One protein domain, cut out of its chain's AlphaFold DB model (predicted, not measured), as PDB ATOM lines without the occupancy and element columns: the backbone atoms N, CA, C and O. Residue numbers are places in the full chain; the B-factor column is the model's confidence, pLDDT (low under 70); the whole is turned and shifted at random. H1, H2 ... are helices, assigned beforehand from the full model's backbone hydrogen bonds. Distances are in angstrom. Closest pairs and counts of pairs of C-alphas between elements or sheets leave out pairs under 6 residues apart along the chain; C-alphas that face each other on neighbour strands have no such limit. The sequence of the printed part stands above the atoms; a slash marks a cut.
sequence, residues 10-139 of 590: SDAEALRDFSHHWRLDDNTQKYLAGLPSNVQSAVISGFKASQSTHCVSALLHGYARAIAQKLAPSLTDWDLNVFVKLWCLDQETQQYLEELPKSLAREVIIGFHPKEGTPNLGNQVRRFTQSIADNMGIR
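AT A GLANCE: This is residues 10 to 139 of the 590 residues of the protein "Hypothetical protein" of Polarella glacialis (UniProt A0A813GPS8). Two lobes of four helices each, H1 to H4 and H5 to H8, sit side by side along the longest axis and meet through a thin contact of H2 with H5. H3 crosses H4 in the first lobe, and H7 crosses H8 in the second. The printed part has 130 residues with eight named helices, H1 to H8 in chain order, and no named strand; the class is all helix. It is compact, with a radius of gyration of the C-alphas of 15.4 A, and spans 43 by 33 by 26 A.

HOW THE PARTS SIT: H1, residues 10 to 21, and H2, residues 26 to 33, form a helical hairpin that only just touches, with 3 pairs of C-alphas within 8 A, the closest Ser 19 and Gln 29 at 6.4 A. H3, residues 37 to 46, touches H4, residues 56 to 71, at a steep tilt of 55 degrees, with the closest C-alphas, Val 43 and Ala 64, 5.8 A apart. H3 also touches H1, where the closest C-alphas, Ile 44 and Phe 18, are 6.5 A apart. H2 only just touches H5, residues 80 to 86, with 3 pairs of C-alphas within 8 A, the closest Lys 30 and Leu 86 at 7.1 A. H5 and H6, residues 91 to 98, form a helical hairpin. H7, residues 102 to 111, touches H8, residues 121 to 135, at a steep tilt of 63 degrees; the closest C-alphas are Val 108 and Thr 129, 5.8 A. H8 touches H6 with residues 122 to 126 alone, the closest C-alphas being Gly 122 and Thr 93, 5.3 A. In each of the eight helices every O i to N i+4 pair is within hydrogen-bond range.

IN THESE COORDINATES: H1 begins at C-alpha 10, (-4.568, 15.346, 29.300), and H8 ends at C-alpha 135, (22.396, 21.115, -3.589). H4 is 21.9 A long and H8 20.9 A.

THE WHOLE: The C-alphas farthest apart, Ser 10 and Arg 139, are 46.7 A apart. The printed part has no cut, and no link is long. Mean pLDDT of the printed part is 74.5; 38 residues are under 70, among them 68 to 82.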
ATOM      1  N   SER A  10      -3.774  15.909  30.401       63.03
ATOM      2  CA  SER A  10      -4.568  15.346  29.300       63.03
ATOM      3  C   SER A  10      -3.770  15.120  28.012       63.03
ATOM      4  O   SER A  10      -4.015  14.156  27.293       63.03
ATOM      5  N   ASP A  11      -2.802  15.990  27.714       63.06
ATOM      6  CA  ASP A  11      -2.072  15.967  26.439       63.06
ATOM      7  C   ASP A  11      -0.983  14.887  26.449       63.06
ATOM      8  O   ASP A  11      -0.739  14.220  25.445       63.06
ATOM      9  N   ALA A  12      -0.364  14.665  27.613       69.75
ATOM     10  CA  ALA A  12       0.608  13.593  27.807       69.75
ATOM     11  C   ALA A  12      -0.039  12.199  27.755       69.75
ATOM     12  O   ALA A  12       0.599  11.238  27.331       69.75
ATOM     13  N   GLU A  13      -1.294  12.079  28.190       79.50
ATOM     14  CA  GLU A  13      -2.059  10.834  28.110       79.50
ATOM     15  C   GLU A  13      -2.477  10.534  26.667       79.50
ATOM     16  O   GLU A  13      -2.166   9.459  26.160       79.50
ATOM     17  N   ALA A  14      -3.002  11.533  25.949       81.62
ATOM     18  CA  ALA A  14      -3.329  11.408  24.528       81.62
ATOM     19  C   ALA A  14      -2.113  11.024  23.661       81.62
ATOM     20  O   ALA A  14      -2.238  10.228  22.730       81.62
ATOM     21  N   LEU A  15      -0.923  11.551  23.971       83.19
ATOM     22  CA  LEU A  15       0.315  11.198  23.273       83.19
ATOM     23  C   LEU A  15       0.725   9.737  23.523       83.19
ATOM     24  O   LEU A  15       1.195   9.068  22.601       83.19
ATOM     25  N   ARG A  16       0.551   9.235  24.754       85.00
ATOM     26  CA  ARG A  16       0.837   7.832  25.093       85.00
ATOM     27  C   ARG A  16      -0.116   6.887  24.373       85.00
ATOM     28  O   ARG A  16       0.351   5.939  23.745       85.00
ATOM     29  N   ASP A  17      -1.411   7.186  24.391       87.06
ATOM     30  CA  ASP A  17      -2.428   6.362  23.731       87.06
ATOM     31  C   ASP A  17      -2.216   6.325  22.218       87.06
ATOM     32  O   ASP A  17      -2.248   5.262  21.598       87.06
ATOM     33  N   PHE A  18      -1.901   7.480  21.625       90.62
ATOM     34  CA  PHE A  18      -1.562   7.587  20.210       90.62
ATOM     35  C   PHE A  18      -0.300   6.790  19.858       90.62
ATOM     36  O   PHE A  18      -0.275   6.068  18.859       90.62
ATOM     37  N   SER A  19       0.739   6.883  20.692       89.25
ATOM     38  CA  SER A  19       1.998   6.163  20.483       89.25
ATOM     39  C   SER A  19       1.815   4.652  20.568       89.25
ATOM     40  O   SER A  19       2.370   3.921  19.749       89.25
ATOM     41  N   HIS A  20       0.991   4.192  21.510       87.38
ATOM     42  CA  HIS A  20       0.653   2.783  21.661       87.38
ATOM     43  C   HIS A  20      -0.199   2.277  20.491       87.38
ATOM     44  O   HIS A  20       0.104   1.232  19.916       87.38
ATOM     45  N   HIS A  21      -1.223   3.038  20.088       85.50
ATOM     46  CA  HIS A  21      -2.106   2.686  18.974       85.50
ATOM     47  C   HIS A  21      -1.332   2.469  17.666       85.50
ATOM     48  O   HIS A  21      -1.578   1.499  16.952       85.50
ATOM     49  N   TRP A  22      -0.352   3.331  17.385       86.31
ATOM     50  CA  TRP A  22       0.460   3.267  16.169       86.31
ATOM     51  C   TRP A  22       1.775   2.489  16.317       86.31
ATOM     52  O   TRP A  22       2.537   2.419  15.354       86.31
ATOM     53  N   ARG A  23       2.047   1.905  17.494       85.69
ATOM     54  CA  ARG A  23       3.296   1.188  17.823       85.69
ATOM     55  C   ARG A  23       4.557   1.985  17.459       85.69
ATOM     56  O   ARG A  23       5.477   1.462  16.834       85.69
ATOM     57  N   LEU A  24       4.573   3.267  17.816       83.00
ATOM     58  CA  LEU A  24       5.672   4.169  17.471       83.00
ATOM     59  C   LEU A  24       6.948   3.785  18.224       83.00
ATOM     60  O   LEU A  24       6.901   3.509  19.421       83.00
ATOM     61  N   ASP A  25       8.090   3.825  17.542       77.94
ATOM     62  CA  ASP A  25       9.399   3.653  18.172       77.94
ATOM     63  C   ASP A  25       9.747   4.832  19.101       77.94
ATOM     64  O   ASP A  25       9.220   5.942  18.962       77.94
ATOM     65  N   ASP A  26      10.672   4.603  20.033       73.44
ATOM     66  CA  ASP A  26      11.059   5.575  21.060       73.44
ATOM     67  C   ASP A  26      11.533   6.918  20.487       73.44
ATOM     68  O   ASP A  26      11.331   7.965  21.111       73.44
ATOM     69  N   ASN A  27      12.156   6.926  19.305       63.31
ATOM     70  CA  ASN A  27      12.628   8.161  18.679       63.31
ATOM     71  C   ASN A  27      11.457   8.967  18.123       63.31
ATOM     72  O   ASN A  27      11.396  10.180  18.322       63.31
ATOM     73  N   THR A  28      10.489   8.294  17.506       74.06
ATOM     74  CA  THR A  28       9.255   8.915  17.015       74.06
ATOM     75  C   THR A  28       8.391   9.446  18.162       74.06
ATOM     76  O   THR A  28       7.840  10.547  18.072       74.06
ATOM     77  N   GLN A  29       8.323   8.730  19.287       80.50
ATOM     78  CA  GLN A  29       7.639   9.209  20.495       80.50
ATOM     79  C   GLN A  29       8.305  10.472  21.061       80.50
ATOM     80  O   GLN A  29       7.628  11.462  21.346       80.50
ATOM     81  N   LYS A  30       9.641  10.473  21.174       72.88
ATOM     82  CA  LYS A  30      10.420  11.649  21.607       72.88
ATOM     83  C   LYS A  30      10.266  12.823  20.643       72.88
ATOM     84  O   LYS A  30      10.147  13.961  21.094       72.88
ATOM     85  N   TYR A  31      10.233  12.552  19.340       73.12
ATOM     86  CA  TYR A  31       9.976  13.554  18.312       73.12
ATOM     87  C   TYR A  31       8.617  14.226  18.528       73.12
ATOM     88  O   TYR A  31       8.560  15.452  18.614       73.12
ATOM     89  N   LEU A  32       7.538  13.446  18.673       77.12
ATOM     90  CA  LEU A  32       6.200  13.998  18.883       77.12
ATOM     91  C   LEU A  32       6.108  14.781  20.195       77.12
ATOM     92  O   LEU A  32       5.577  15.890  20.198       77.12
ATOM     93  N   ALA A  33       6.681  14.258  21.282       78.69
ATOM     94  CA  ALA A  33       6.719  14.938  22.578       78.69
ATOM     95  C   ALA A  33       7.470  16.283  22.531       78.69
ATOM     96  O   ALA A  33       7.189  17.174  23.333       78.69
ATOM     97  N   GLY A  34       8.417  16.438  21.599       70.00
ATOM     98  CA  GLY A  34       9.189  17.662  21.383       70.00
ATOM     99  C   GLY A  34       8.487  18.734  20.541       70.00
ATOM    100  O   GLY A  34       9.006  19.845  20.426       70.00
ATOM    101  N   LEU A  35       7.327  18.440  19.941       72.38
ATOM    102  CA  LEU A  35       6.563  19.418  19.158       72.38
ATOM    103  C   LEU A  35       5.786  20.384  20.075       72.38
ATOM    104  O   LEU A  35       5.494  20.051  21.218       72.38
ATOM    105  N   PRO A  36       5.394  21.584  19.618       74.56
ATOM    106  CA  PRO A  36       4.472  22.437  20.371       74.56
ATOM    107  C   PRO A  36       3.133  21.750  20.627       74.56
ATOM    108  O   PRO A  36       2.641  21.034  19.756       74.56
ATOM    109  N   SER A  37       2.490  22.046  21.757       77.56
ATOM    110  CA  SER A  37       1.210  21.427  22.134       77.56
ATOM    111  C   SER A  37       0.130  21.563  21.054       77.56
ATOM    112  O   SER A  37      -0.522  20.583  20.718       77.56
ATOM    113  N   ASN A  38      -0.001  22.729  20.413       77.62
ATOM    114  CA  ASN A  38      -0.968  22.932  19.327       77.62
ATOM    115  C   ASN A  38      -0.675  22.083  18.074       77.62
ATOM    116  O   ASN A  38      -1.603  21.703  17.362       77.62
ATOM    117  N   VAL A  39       0.598  21.780  17.800       78.25
ATOM    118  CA  VAL A  39       1.007  20.885  16.707       78.25
ATOM    119  C   VAL A  39       0.781  19.430  17.113       78.25
ATOM    120  O   VAL A  39       0.211  18.682  16.326       78.25
ATOM    121  N   GLN A  40       1.152  19.041  18.337       83.25
ATOM    122  CA  GLN A  40       0.906  17.699  18.871       83.25
ATOM    123  C   GLN A  40      -0.577  17.332  18.786       83.25
ATOM    124  O   GLN A  40      -0.919  16.324  18.175       83.25
ATOM    125  N   SER A  41      -1.469  18.182  19.304       83.94
ATOM    126  CA  SER A  41      -2.915  17.936  19.270       83.94
ATOM    127  C   SER A  41      -3.455  17.799  17.840       83.94
ATOM    128  O   SER A  41      -4.314  16.955  17.575       83.94
ATOM    129  N   ALA A  42      -2.943  18.589  16.892       82.12
ATOM    130  CA  ALA A  42      -3.334  18.505  15.485       82.12
ATOM    131  C   ALA A  42      -2.800  17.240  14.790       82.12
ATOM    132  O   ALA A  42      -3.490  16.660  13.955       82.12
ATOM    133  N   VAL A  43      -1.597  16.783  15.150       87.88
ATOM    134  CA  VAL A  43      -1.036  15.521  14.648       87.88
ATOM    135  C   VAL A  43      -1.803  14.329  15.207       87.88
ATOM    136  O   VAL A  43      -2.246  13.491  14.428       87.88
ATOM    137  N   ILE A  44      -2.029  14.289  16.522       91.69
ATOM    138  CA  ILE A  44      -2.738  13.197  17.203       91.69
ATOM    139  C   ILE A  44      -4.165  13.040  16.657       91.69
ATOM    140  O   ILE A  44      -4.613  11.926  16.406       91.69
ATOM    141  N   SER A  45      -4.875  14.149  16.431       87.75
ATOM    142  CA  SER A  45      -6.257  14.121  15.927       87.75
ATOM    143  C   SER A  45      -6.378  13.897  14.415       87.75
ATOM    144  O   SER A  45      -7.388  13.368  13.950       87.75
ATOM    145  N   GLY A  46      -5.383  14.325  13.636       85.25
ATOM    146  CA  GLY A  46      -5.458  14.363  12.175       85.25
ATOM    147  C   GLY A  46      -4.743  13.221  11.458       85.25
ATOM    148  O   GLY A  46      -5.063  12.934  10.300       85.25
ATOM    149  N   PHE A  47      -3.776  12.575  12.111       90.50
ATOM    150  CA  PHE A  47      -2.973  11.534  11.489       90.50
ATOM    151  C   PHE A  47      -3.769  10.239  11.311       90.50
ATOM    152  O   PHE A  47      -4.361   9.711  12.252       90.50
ATOM    153  N   LYS A  48      -3.753   9.710  10.086       85.62
ATOM    154  CA  LYS A  48      -4.341   8.418   9.732       85.62
ATOM    155  C   LYS A  48      -3.359   7.657   8.855       85.62
ATOM    156  O   LYS A  48      -2.903   8.192   7.846       85.62
ATOM    157  N   ALA A  49      -3.086   6.410   9.209       79.81
ATOM    158  CA  ALA A  49      -2.356   5.468   8.375       79.81
ATOM    159  C   ALA A  49      -3.201   4.201   8.168       79.81
ATOM    160  O   ALA A  49      -4.054   3.869   8.989       79.81
ATOM    161  N   SER A  50      -3.005   3.510   7.046       74.38
ATOM    162  CA  SER A  50      -3.638   2.203   6.821       74.38
ATOM    163  C   SER A  50      -3.037   1.162   7.771       74.38
ATOM    164  O   SER A  50      -1.845   1.251   8.074       74.38
ATOM    165  N   GLN A  51      -3.809   0.144   8.170       57.72
ATOM    166  CA  GLN A  51      -3.303  -0.995   8.956       57.72
ATOM    167  C   GLN A  51      -2.164  -1.755   8.240       57.72
ATOM    168  O   GLN A  51      -1.356  -2.400   8.895       57.72
ATOM    169  N   SER A  52      -2.044  -1.607   6.913       55.75
ATOM    170  CA  SER A  52      -0.970  -2.164   6.072       55.75
ATOM    171  C   SER A  52       0.294  -1.288   5.961       55.75
ATOM    172  O   SER A  52       1.197  -1.583   5.179       55.75
ATOM    173  N   THR A  53       0.384  -0.177   6.699       67.12
ATOM    174  CA  THR A  53       1.523   0.752   6.591       67.12
ATOM    175  C   THR A  53       2.748   0.196   7.321       67.12
ATOM    176  O   THR A  53       2.842   0.292   8.541       67.12
ATOM    177  N   HIS A  54       3.731  -0.320   6.576       45.28
ATOM    178  CA  HIS A  54       4.948  -0.926   7.144       45.28
ATOM    179  C   HIS A  54       5.864   0.042   7.918       45.28
ATOM    180  O   HIS A  54       6.655  -0.403   8.747       45.28
ATOM    181  N   CYS A  55       5.784   1.357   7.680       66.69
ATOM    182  CA  CYS A  55       6.575   2.354   8.410       66.69
ATOM    183  C   CYS A  55       5.721   3.564   8.804       66.69
ATOM    184  O   CYS A  55       5.810   4.647   8.218       66.69
ATOM    185  N   VAL A  56       4.875   3.366   9.818       77.94
ATOM    186  CA  VAL A  56       4.000   4.416  10.363       77.94
ATOM    187  C   VAL A  56       4.813   5.632  10.822       77.94
ATOM    188  O   VAL A  56       4.420   6.762  10.543       77.94
ATOM    189  N   SER A  57       5.990   5.415  11.419       76.50
ATOM    190  CA  SER A  57       6.897   6.473  11.878       76.50
ATOM    191  C   SER A  57       7.318   7.437  10.762       76.50
ATOM    192  O   SER A  57       7.245   8.650  10.938       76.50
ATOM    193  N   ALA A  58       7.716   6.950   9.581       65.25
ATOM    194  CA  ALA A  58       8.137   7.824   8.479       65.25
ATOM    195  C   ALA A  58       6.972   8.660   7.916       65.25
ATOM    196  O   ALA A  58       7.122   9.861   7.673       65.25
ATOM    197  N   LEU A  59       5.796   8.040   7.772       72.06
ATOM    198  CA  LEU A  59       4.573   8.718   7.336       72.06
ATOM    199  C   LEU A  59       4.160   9.806   8.341       72.06
ATOM    200  O   LEU A  59       3.836  10.933   7.960       72.06
ATOM    201  N   LEU A  60       4.224   9.475   9.630       81.50
ATOM    202  CA  LEU A  60       3.921  10.368  10.742       81.50
ATOM    203  C   LEU A  60       4.867  11.565  10.784       81.50
ATOM    204  O   LEU A  60       4.402  12.696  10.909       81.50
ATOM    205  N   HIS A  61       6.173  11.354  10.609       74.00
ATOM    206  CA  HIS A  61       7.152  12.440  10.539       74.00
ATOM    207  C   HIS A  61       6.880  13.396   9.367       74.00
ATOM    208  O   HIS A  61       6.987  14.616   9.520       74.00
ATOM    209  N   GLY A  62       6.507  12.868   8.196       63.31
ATOM    210  CA  GLY A  62       6.120  13.682   7.040       63.31
ATOM    211  C   GLY A  62       4.853  14.502   7.297       63.31
ATOM    212  O   GLY A  62       4.809  15.701   7.011       63.31
ATOM    213  N   TYR A  63       3.842  13.880   7.905       77.69
ATOM    214  CA  TYR A  63       2.584  14.534   8.254       77.69
ATOM    215  C   TYR A  63       2.762  15.613   9.332       77.69
ATOM    216  O   TYR A  63       2.337  16.755   9.150       77.69
ATOM    217  N   ALA A  64       3.457  15.289  10.424       76.81
ATOM    218  CA  ALA A  64       3.742  16.214  11.516       76.81
ATOM    219  C   ALA A  64       4.515  17.449  11.042       76.81
ATOM    220  O   ALA A  64       4.213  18.568  11.456       76.81
ATOM    221  N   ARG A  65       5.439  17.272  10.090       70.75
ATOM    222  CA  ARG A  65       6.163  18.368   9.431       70.75
ATOM    223  C   ARG A  65       5.234  19.311   8.668       70.75
ATOM    224  O   ARG A  65       5.359  20.526   8.812       70.75
ATOM    225  N   ALA A  66       4.299  18.775   7.885       65.94
ATOM    226  CA  ALA A  66       3.337  19.587   7.138       65.94
ATOM    227  C   ALA A  66       2.402  20.377   8.076       65.94
ATOM    228  O   ALA A  66       2.116  21.552   7.836       65.94
ATOM    229  N   ILE A  67       1.973  19.762   9.182       75.12
ATOM    230  CA  ILE A  67       1.142  20.415  10.202       75.12
ATOM    231  C   ILE A  67       1.924  21.496  10.957       75.12
ATOM    232  O   ILE A  67       1.407  22.600  11.138       75.12
ATOM    233  N   ALA A  68       3.177  21.231  11.333       68.69
ATOM    234  CA  ALA A  68       4.044  22.202  11.999       68.69
ATOM    235  C   ALA A  68       4.271  23.453  11.135       68.69
ATOM    236  O   ALA A  68       4.132  24.571  11.628       68.69
ATOM    237  N   GLN A  69       4.517  23.277   9.830       64.56
ATOM    238  CA  GLN A  69       4.656  24.389   8.879       64.56
ATOM    239  C   GLN A  69       3.389  25.248   8.780       64.56
ATOM    240  O   GLN A  69       3.477  26.459   8.581       64.56
ATOM    241  N   LYS A  70       2.210  24.631   8.920       69.25
ATOM    242  CA  LYS A  70       0.916  25.307   8.790       69.25
ATOM    243  C   LYS A  70       0.477  26.021  10.070       69.25
ATOM    244  O   LYS A  70      -0.046  27.128   9.995       69.25
ATOM    245  N   LEU A  71       0.635  25.378  11.227       67.56
ATOM    246  CA  LEU A  71       0.073  25.840  12.506       67.56
ATOM    247  C   LEU A  71       1.070  26.588  13.386       67.56
ATOM    248  O   LEU A  71       0.664  27.275  14.321       67.56
ATOM    249  N   ALA A  72       2.360  26.473  13.090       61.19
ATOM    250  CA  ALA A  72       3.390  27.240  13.760       61.19
ATOM    251  C   ALA A  72       4.371  27.836  12.728       61.19
ATOM    252  O   ALA A  72       5.550  27.508  12.714       61.19
ATOM    253  N   PRO A  73       3.911  28.743  11.846       53.34
ATOM    254  CA  PRO A  73       4.774  29.390  10.856       53.34
ATOM    255  C   PRO A  73       5.794  30.356  11.487       53.34
ATOM    256  O   PRO A  73       6.846  30.599  10.904       53.34
ATOM    257  N   SER A  74       5.513  30.876  12.694       46.88
ATOM    258  CA  SER A  74       6.463  31.636  13.527       46.88
ATOM    259  C   SER A  74       7.476  30.748  14.251       46.88
ATOM    260  O   SER A  74       8.376  31.253  14.914       46.88
ATOM    261  N   LEU A  75       7.338  29.427  14.125       49.53
ATOM    262  CA  LEU A  75       8.356  28.440  14.467       49.53
ATOM    263  C   LEU A  75       9.403  28.429  13.341       49.53
ATOM    264  O   LEU A  75       9.691  27.427  12.695       49.53
ATOM    265  N   THR A  76       9.922  29.619  13.048       47.06
ATOM    266  CA  THR A  76      11.212  29.779  12.396       47.06
ATOM    267  C   THR A  76      12.261  29.279  13.377       47.06
ATOM    268  O   THR A  76      12.261  29.720  14.523       47.06
ATOM    269  N   ASP A  77      13.126  28.385  12.907       47.16
ATOM    270  CA  ASP A  77      14.068  27.581  13.691       47.16
ATOM    271  C   ASP A  77      13.351  26.521  14.554       47.16
ATOM    272  O   ASP A  77      12.869  26.774  15.655       47.16
ATOM    273  N   TRP A  78      13.276  25.287  14.031       53.44
ATOM    274  CA  TRP A  78      13.047  24.104  14.863       53.44
ATOM    275  C   TRP A  78      14.232  24.072  15.834       53.44
ATOM    276  O   TRP A  78      15.368  23.929  15.384       53.44
ATOM    277  N   ASP A  79      13.970  24.382  17.110       62.94
ATOM    278  CA  ASP A  79      14.983  24.740  18.107       62.94
ATOM    279  C   ASP A  79      16.133  23.732  18.046       62.94
ATOM    280  O   ASP A  79      15.951  22.545  18.313       62.94
ATOM    281  N   LEU A  80      17.303  24.190  17.606       67.06
ATOM    282  CA  LEU A  80      18.482  23.358  17.376       67.06
ATOM    283  C   LEU A  80      18.827  22.536  18.626       67.06
ATOM    284  O   LEU A  80      19.286  21.399  18.523       67.06
ATOM    285  N   ASN A  81      18.466  23.051  19.803       62.59
ATOM    286  CA  ASN A  81      18.543  22.351  21.079       62.59
ATOM    287  C   ASN A  81      17.676  21.082  21.144       62.59
ATOM    288  O   ASN A  81      18.082  20.101  21.763       62.59
ATOM    289  N   VAL A  82      16.488  21.076  20.533       63.56
ATOM    290  CA  VAL A  82      15.605  19.902  20.440       63.56
ATOM    291  C   VAL A  82      16.218  18.859  19.513       63.56
ATOM    292  O   VAL A  82      16.275  17.691  19.880       63.56
ATOM    293  N   PHE A  83      16.748  19.270  18.360       71.75
ATOM    294  CA  PHE A  83      17.402  18.361  17.412       71.75
ATOM    295  C   PHE A  83      18.685  17.736  17.981       71.75
ATOM    296  O   PHE A  83      18.878  16.525  17.891       71.75
ATOM    297  N   VAL A  84      19.528  18.542  18.631       72.31
ATOM    298  CA  VAL A  84      20.749  18.080  19.308       72.31
ATOM    299  C   VAL A  84      20.419  17.093  20.425       72.31
ATOM    300  O   VAL A  84      21.062  16.049  20.520       72.31
ATOM    301  N   LYS A  85      19.391  17.375  21.237       66.00
ATOM    302  CA  LYS A  85      18.942  16.462  22.302       66.00
ATOM    303  C   LYS A  85      18.318  15.180  21.760       66.00
ATOM    304  O   LYS A  85      18.567  14.121  22.325       66.00
ATOM    305  N   LEU A  86      17.529  15.266  20.687       61.25
ATOM    306  CA  LEU A  86      16.864  14.117  20.068       61.25
ATOM    307  C   LEU A  86      17.881  13.090  19.561       61.25
ATOM    308  O   LEU A  86      17.690  11.893  19.752       61.25
ATOM    309  N   TRP A  87      18.973  13.566  18.962       73.50
ATOM    310  CA  TRP A  87      20.007  12.718  18.371       73.50
ATOM    311  C   TRP A  87      21.256  12.558  19.244       73.50
ATOM    312  O   TRP A  87      22.251  12.010  18.774       73.50
ATOM    313  N   CYS A  88      21.226  13.030  20.495       69.31
ATOM    314  CA  CYS A  88      22.370  13.019  21.412       69.31
ATOM    315  C   CYS A  88      23.668  13.536  20.755       69.31
ATOM    316  O   CYS A  88      24.731  12.931  20.908       69.31
ATOM    317  N   LEU A  89      23.575  14.615  19.968       79.12
ATOM    318  CA  LEU A  89      24.726  15.157  19.242       79.12
ATOM    319  C   LEU A  89      25.721  15.780  20.222       79.12
ATOM    320  O   LEU A  89      25.333  16.412  21.204       79.12
ATOM    321  N   ASP A  90      27.012  15.602  19.944       82.12
ATOM    322  CA  ASP A  90      28.064  16.224  20.741       82.12
ATOM    323  C   ASP A  90      28.053  17.757  20.605       82.12
ATOM    324  O   ASP A  90      27.495  18.340  19.669       82.12
ATOM    325  N   GLN A  91      28.691  18.418  21.571       81.81
ATOM    326  CA  GLN A  91      28.754  19.877  21.645       81.81
ATOM    327  C   GLN A  91      29.420  20.499  20.404       81.81
ATOM    328  O   GLN A  91      29.058  21.598  19.991       81.81
ATOM    329  N   GLU A  92      30.357  19.785  19.773       82.88
ATOM    330  CA  GLU A  92      31.045  20.236  18.559       82.88
ATOM    331  C   GLU A  92      30.110  20.242  17.336       82.88
ATOM    332  O   GLU A  92      30.166  21.137  16.489       82.88
ATOM    333  N   THR A  93      29.224  19.253  17.244       83.44
ATOM    334  CA  THR A  93      28.203  19.140  16.198       83.44
ATOM    335  C   THR A  93      27.078  20.141  16.426       83.44
ATOM    336  O   THR A  93      26.596  20.736  15.464       83.44
ATOM    337  N   GLN A  94      26.689  20.368  17.684       84.12
ATOM    338  CA  GLN A  94      25.762  21.438  18.044       84.12
ATOM    339  C   GLN A  94      26.287  22.795  17.561       84.12
ATOM    340  O   GLN A  94      25.606  23.470  16.794       84.12
ATOM    341  N   GLN A  95      27.515  23.152  17.944       83.69
ATOM    342  CA  GLN A  95      28.125  24.420  17.550       83.69
ATOM    343  C   GLN A  95      28.234  24.543  16.023       83.69
ATOM    344  O   GLN A  95      27.921  25.585  15.454       83.69
ATOM    345  N   TYR A  96      28.606  23.459  15.338       86.44
ATOM    346  CA  TYR A  96      28.636  23.437  13.879       86.44
ATOM    347  C   TYR A  96      27.282  23.778  13.256       86.44
ATOM    348  O   TYR A  96      27.237  24.571  12.323       86.44
ATOM    349  N   LEU A  97      26.191  23.193  13.756       83.19
ATOM    350  CA  LEU A  97      24.847  23.462  13.250       83.19
ATOM    351  C   LEU A  97      24.397  24.904  13.545       83.19
ATOM    352  O   LEU A  97      23.675  25.480  12.734       83.19
ATOM    353  N   GLU A  98      24.827  25.484  14.671       84.06
ATOM    354  CA  GLU A  98      24.534  26.876  15.052       84.06
ATOM    355  C   GLU A  98      25.250  27.888  14.146       84.06
ATOM    356  O   GLU A  98      24.725  28.970  13.884       84.06
ATOM    357  N   GLU A  99      26.428  27.527  13.632       85.06
ATOM    358  CA  GLU A  99      27.236  28.355  12.727       85.06
ATOM    359  C   GLU A  99      26.760  28.304  11.260       85.06
ATOM    360  O   GLU A  99      27.210  29.101  10.430       85.06
ATOM    361  N   LEU A 100      25.845  27.391  10.908       84.69
ATOM    362  CA  LEU A 100      25.326  27.273   9.544       84.69
ATOM    363  C   LEU A 100      24.375  28.424   9.180       84.69
ATOM    364  O   LEU A 100      23.628  28.928  10.022       84.69
ATOM    365  N   PRO A 101      24.287  28.788   7.884       87.00
ATOM    366  CA  PRO A 101      23.200  29.625   7.398       87.00
ATOM    367  C   PRO A 101      21.846  29.036   7.809       87.00
ATOM    368  O   PRO A 101      21.585  27.859   7.559       87.00
ATOM    369  N   LYS A 102      20.959  29.854   8.391       78.62
ATOM    370  CA  LYS A 102      19.668  29.397   8.943       78.62
ATOM    371  C   LYS A 102      18.827  28.579   7.958       78.62
ATOM    372  O   LYS A 102      18.187  27.605   8.342       78.62
ATOM    373  N   SER A 103      18.846  28.951   6.679       75.81
ATOM    374  CA  SER A 103      18.160  28.215   5.612       75.81
ATOM    375  C   SER A 103      18.728  26.809   5.399       75.81
ATOM    376  O   SER A 103      17.963  25.876   5.193       75.81
ATOM    377  N   LEU A 104      20.047  26.642   5.493       80.62
ATOM    378  CA  LEU A 104      20.722  25.353   5.364       80.62
ATOM    379  C   LEU A 104      20.560  24.499   6.625       80.62
ATOM    380  O   LEU A 104      20.229  23.322   6.523       80.62
ATOM    381  N   ALA A 105      20.742  25.094   7.809       79.56
ATOM    382  CA  ALA A 105      20.502  24.421   9.085       79.56
ATOM    383  C   ALA A 105      19.083  23.839   9.131       79.56
ATOM    384  O   ALA A 105      18.894  22.676   9.478       79.56
ATOM    385  N   ARG A 106      18.092  24.614   8.676       71.25
ATOM    386  CA  ARG A 106      16.705  24.165   8.545       71.25
ATOM    387  C   ARG A 106      16.581  22.898   7.697       71.25
ATOM    388  O   ARG A 106      15.975  21.939   8.160       71.25
ATOM    389  N   GLU A 107      17.144  22.871   6.492       70.31
ATOM    390  CA  GLU A 107      17.048  21.704   5.603       70.31
ATOM    391  C   GLU A 107      17.773  20.473   6.168       70.31
ATOM    392  O   GLU A 107      17.273  19.353   6.067       70.31
ATOM    393  N   VAL A 108      18.908  20.672   6.845       79.56
ATOM    394  CA  VAL A 108      19.640  19.600   7.538       79.56
ATOM    395  C   VAL A 108      18.800  18.991   8.648       79.56
ATOM    396  O   VAL A 108      18.605  17.780   8.677       79.56
ATOM    397  N   ILE A 109      18.264  19.825   9.532       71.88
ATOM    398  CA  ILE A 109      17.467  19.380  10.674       71.88
ATOM    399  C   ILE A 109      16.178  18.688  10.182       71.88
ATOM    400  O   ILE A 109      15.767  17.665  10.723       71.88
ATOM    401  N   ILE A 110      15.572  19.186   9.100       60.53
ATOM    402  CA  ILE A 110      14.388  18.593   8.464       60.53
ATOM    403  C   ILE A 110      14.702  17.238   7.803       60.53
ATOM    404  O   ILE A 110      13.894  16.305   7.868       60.53
ATOM    405  N   GLY A 111      15.841  17.126   7.126       58.06
ATOM    406  CA  GLY A 111      16.180  15.978   6.287       58.06
ATOM    407  C   GLY A 111      16.949  14.860   6.991       58.06
ATOM    408  O   GLY A 111      16.999  13.750   6.464       58.06
ATOM    409  N   PHE A 112      17.551  15.122   8.153       76.88
ATOM    410  CA  PHE A 112      18.467  14.183   8.796       76.88
ATOM    411  C   PHE A 112      17.740  13.187   9.711       76.88
ATOM    412  O   PHE A 112      17.283  13.549  10.792       76.88
ATOM    413  N   HIS A 113      17.682  11.922   9.272       69.50
ATOM    414  CA  HIS A 113      17.031  10.804   9.976       69.50
ATOM    415  C   HIS A 113      17.907   9.537   9.906       69.50
ATOM    416  O   HIS A 113      17.712   8.696   9.025       69.50
ATOM    417  N   PRO A 114      18.939   9.407  10.758       71.81
ATOM    418  CA  PRO A 114      19.821   8.240  10.774       71.81
ATOM    419  C   PRO A 114      19.105   6.994  11.328       71.81
ATOM    420  O   PRO A 114      18.194   7.096  12.145       71.81
ATOM    421  N   LYS A 115      19.542   5.797  10.908       59.31
ATOM    422  CA  LYS A 115      19.024   4.519  11.434       59.31
ATOM    423  C   LYS A 115      19.405   4.338  12.911       59.31
ATOM    424  O   LYS A 115      20.437   4.845  13.352       59.31
ATOM    425  N   GLU A 116      18.624   3.577  13.668       47.69
ATOM    426  CA  GLU A 116      18.922   3.304  15.077       47.69
ATOM    427  C   GLU A 116      20.272   2.579  15.253       47.69
ATOM    428  O   GLU A 116      20.671   1.765  14.420       47.69
ATOM    429  N   GLY A 117      21.024   2.929  16.303       54.06
ATOM    430  CA  GLY A 117      22.359   2.369  16.565       54.06
ATOM    431  C   GLY A 117      23.471   2.873  15.633       54.06
ATOM    432  O   GLY A 117      24.590   2.361  15.679       54.06
ATOM    433  N   THR A 118      23.193   3.874  14.792       63.50
ATOM    434  CA  THR A 118      24.181   4.446  13.872       63.50
ATOM    435  C   THR A 118      25.334   5.123  14.634       63.50
ATOM    436  O   THR A 118      25.102   6.100  15.346       63.50
ATOM    437  N   PRO A 119      26.596   4.674  14.467       63.84
ATOM    438  CA  PRO A 119      27.732   5.300  15.135       63.84
ATOM    439  C   PRO A 119      28.148   6.610  14.446       63.84
ATOM    440  O   PRO A 119      27.979   6.783  13.235       63.84
ATOM    441  N   ASN A 120      28.792   7.498  15.210       76.25
ATOM    442  CA  ASN A 120      29.395   8.753  14.737       76.25
ATOM    443  C   ASN A 120      28.403   9.729  14.078       76.25
ATOM    444  O   ASN A 120      28.650  10.230  12.975       76.25
ATOM    445  N   LEU A 121      27.294  10.017  14.768       76.19
ATOM    446  CA  LEU A 121      26.233  10.908  14.286       76.19
ATOM    447  C   LEU A 121      26.746  12.296  13.875       76.19
ATOM    448  O   LEU A 121      26.346  12.784  12.822       76.19
ATOM    449  N   GLY A 122      27.709  12.880  14.597       79.94
ATOM    450  CA  GLY A 122      28.302  14.177  14.243       79.94
ATOM    451  C   GLY A 122      28.930  14.215  12.845       79.94
ATOM    452  O   GLY A 122      28.643  15.099  12.036       79.94
ATOM    453  N   ASN A 123      29.707  13.189  12.483       79.62
ATOM    454  CA  ASN A 123      30.292  13.083  11.142       79.62
ATOM    455  C   ASN A 123      29.230  12.877  10.056       79.62
ATOM    456  O   ASN A 123      29.396  13.349   8.930       79.62
ATOM    457  N   GLN A 124      28.137  12.187  10.373       78.50
ATOM    458  CA  GLN A 124      27.046  11.999   9.422       78.50
ATOM    459  C   GLN A 124      26.253  13.279   9.205       78.50
ATOM    460  O   GLN A 124      25.986  13.615   8.054       78.50
ATOM    461  N   VAL A 125      25.971  14.031  10.271       83.31
ATOM    462  CA  VAL A 125      25.372  15.366  10.180       83.31
ATOM    463  C   VAL A 125      26.234  16.258   9.291       83.31
ATOM    464  O   VAL A 125      25.708  16.884   8.374       83.31
ATOM    465  N   ARG A 126      27.562  16.269   9.472       86.25
ATOM    466  CA  ARG A 126      28.483  17.059   8.633       86.25
ATOM    467  C   ARG A 126      28.445  16.642   7.157       86.25
ATOM    468  O   ARG A 126      28.331  17.503   6.287       86.25
ATOM    469  N   ARG A 127      28.477  15.337   6.851       80.62
ATOM    470  CA  ARG A 127      28.388  14.831   5.462       80.62
ATOM    471  C   ARG A 127      27.042  15.142   4.814       80.62
ATOM    472  O   ARG A 127      26.996  15.529   3.651       80.62
ATOM    473  N   PHE A 128      25.963  14.983   5.569       84.06
ATOM    474  CA  PHE A 128      24.617  15.299   5.113       84.06
ATOM    475  C   PHE A 128      24.451  16.801   4.871       84.06
ATOM    476  O   PHE A 128      23.932  17.209   3.837       84.06
ATOM    477  N   THR A 129      25.000  17.624   5.765       89.06
ATOM    478  CA  THR A 129      25.036  19.082   5.614       89.06
ATOM    479  C   THR A 129      25.794  19.504   4.363       89.06
ATOM    480  O   THR A 129      25.292  20.345   3.630       89.06
ATOM    481  N   GLN A 130      26.957  18.904   4.082       85.50
ATOM    482  CA  GLN A 130      27.707  19.197   2.858       85.50
ATOM    483  C   GLN A 130      26.890  18.857   1.605       85.50
ATOM    484  O   GLN A 130      26.819  19.669   0.693       85.50
ATOM    485  N   SER A 131      26.204  17.709   1.597       80.31
ATOM    486  CA  SER A 131      25.324  17.306   0.491       80.31
ATOM    487  C   SER A 131      24.195  18.317   0.244       80.31
ATOM    488  O   SER A 131      23.950  18.720  -0.892       80.31
ATOM    489  N   ILE A 132      23.529  18.785   1.304       78.75
ATOM    490  CA  ILE A 132      22.472  19.797   1.175       78.75
ATOM    491  C   ILE A 132      23.055  21.150   0.759       78.75
ATOM    492  O   ILE A 132      22.472  21.829  -0.082       78.75
ATOM    493  N   ALA A 133      24.213  21.534   1.294       87.44
ATOM    494  CA  ALA A 133      24.876  22.777   0.926       87.44
ATOM    495  C   ALA A 133      25.238  22.799  -0.564       87.44
ATOM    496  O   ALA A 133      24.937  23.780  -1.244       87.44
ATOM    497  N   ASP A 134      25.775  21.694  -1.088       79.31
ATOM    498  CA  ASP A 134      26.081  21.529  -2.509       79.31
ATOM    499  C   ASP A 134      24.804  21.631  -3.364       79.31
ATOM    500  O   ASP A 134      24.794  22.330  -4.379       79.31
ATOM    501  N   ASN A 135      23.698  21.025  -2.915       75.44
ATOM    502  CA  ASN A 135      22.396  21.115  -3.589       75.44
ATOM    503  C   ASN A 135      21.808  22.535  -3.580       75.44
ATOM    504  O   ASN A 135      21.154  22.941  -4.538       75.44
ATOM    505  N   MET A 136      22.038  23.299  -2.511       78.62
ATOM    506  CA  MET A 136      21.585  24.688  -2.383       78.62
ATOM    507  C   MET A 136      22.558  25.696  -3.018       78.62
ATOM    508  O   MET A 136      22.287  26.896  -2.999       78.62
ATOM    509  N   GLY A 137      23.700  25.242  -3.552       81.31
ATOM    510  CA  GLY A 137      24.764  26.117  -4.054       81.31
ATOM    511  C   GLY A 137      25.436  26.959  -2.960       81.31
ATOM    512  O   GLY A 137      26.040  27.992  -3.251       81.31
ATOM    513  N   ILE A 138      25.322  26.546  -1.695       82.81
ATOM    514  CA  ILE A 138      25.900  27.230  -0.540       82.81
ATOM    515  C   ILE A 138      27.315  26.696  -0.328       82.81
ATOM    516  O   ILE A 138      27.520  25.538   0.026       82.81
ATOM    517  N   ARG A 139      28.319  27.558  -0.496       80.44
ATOM    518  CA  ARG A 139      29.706  27.192  -0.202       80.44
ATOM    519  C   ARG A 139      29.955  27.270   1.302       80.44
ATOM    520  O   ARG A 139      30.011  28.361   1.864       80.44
TER     521      ARG A 139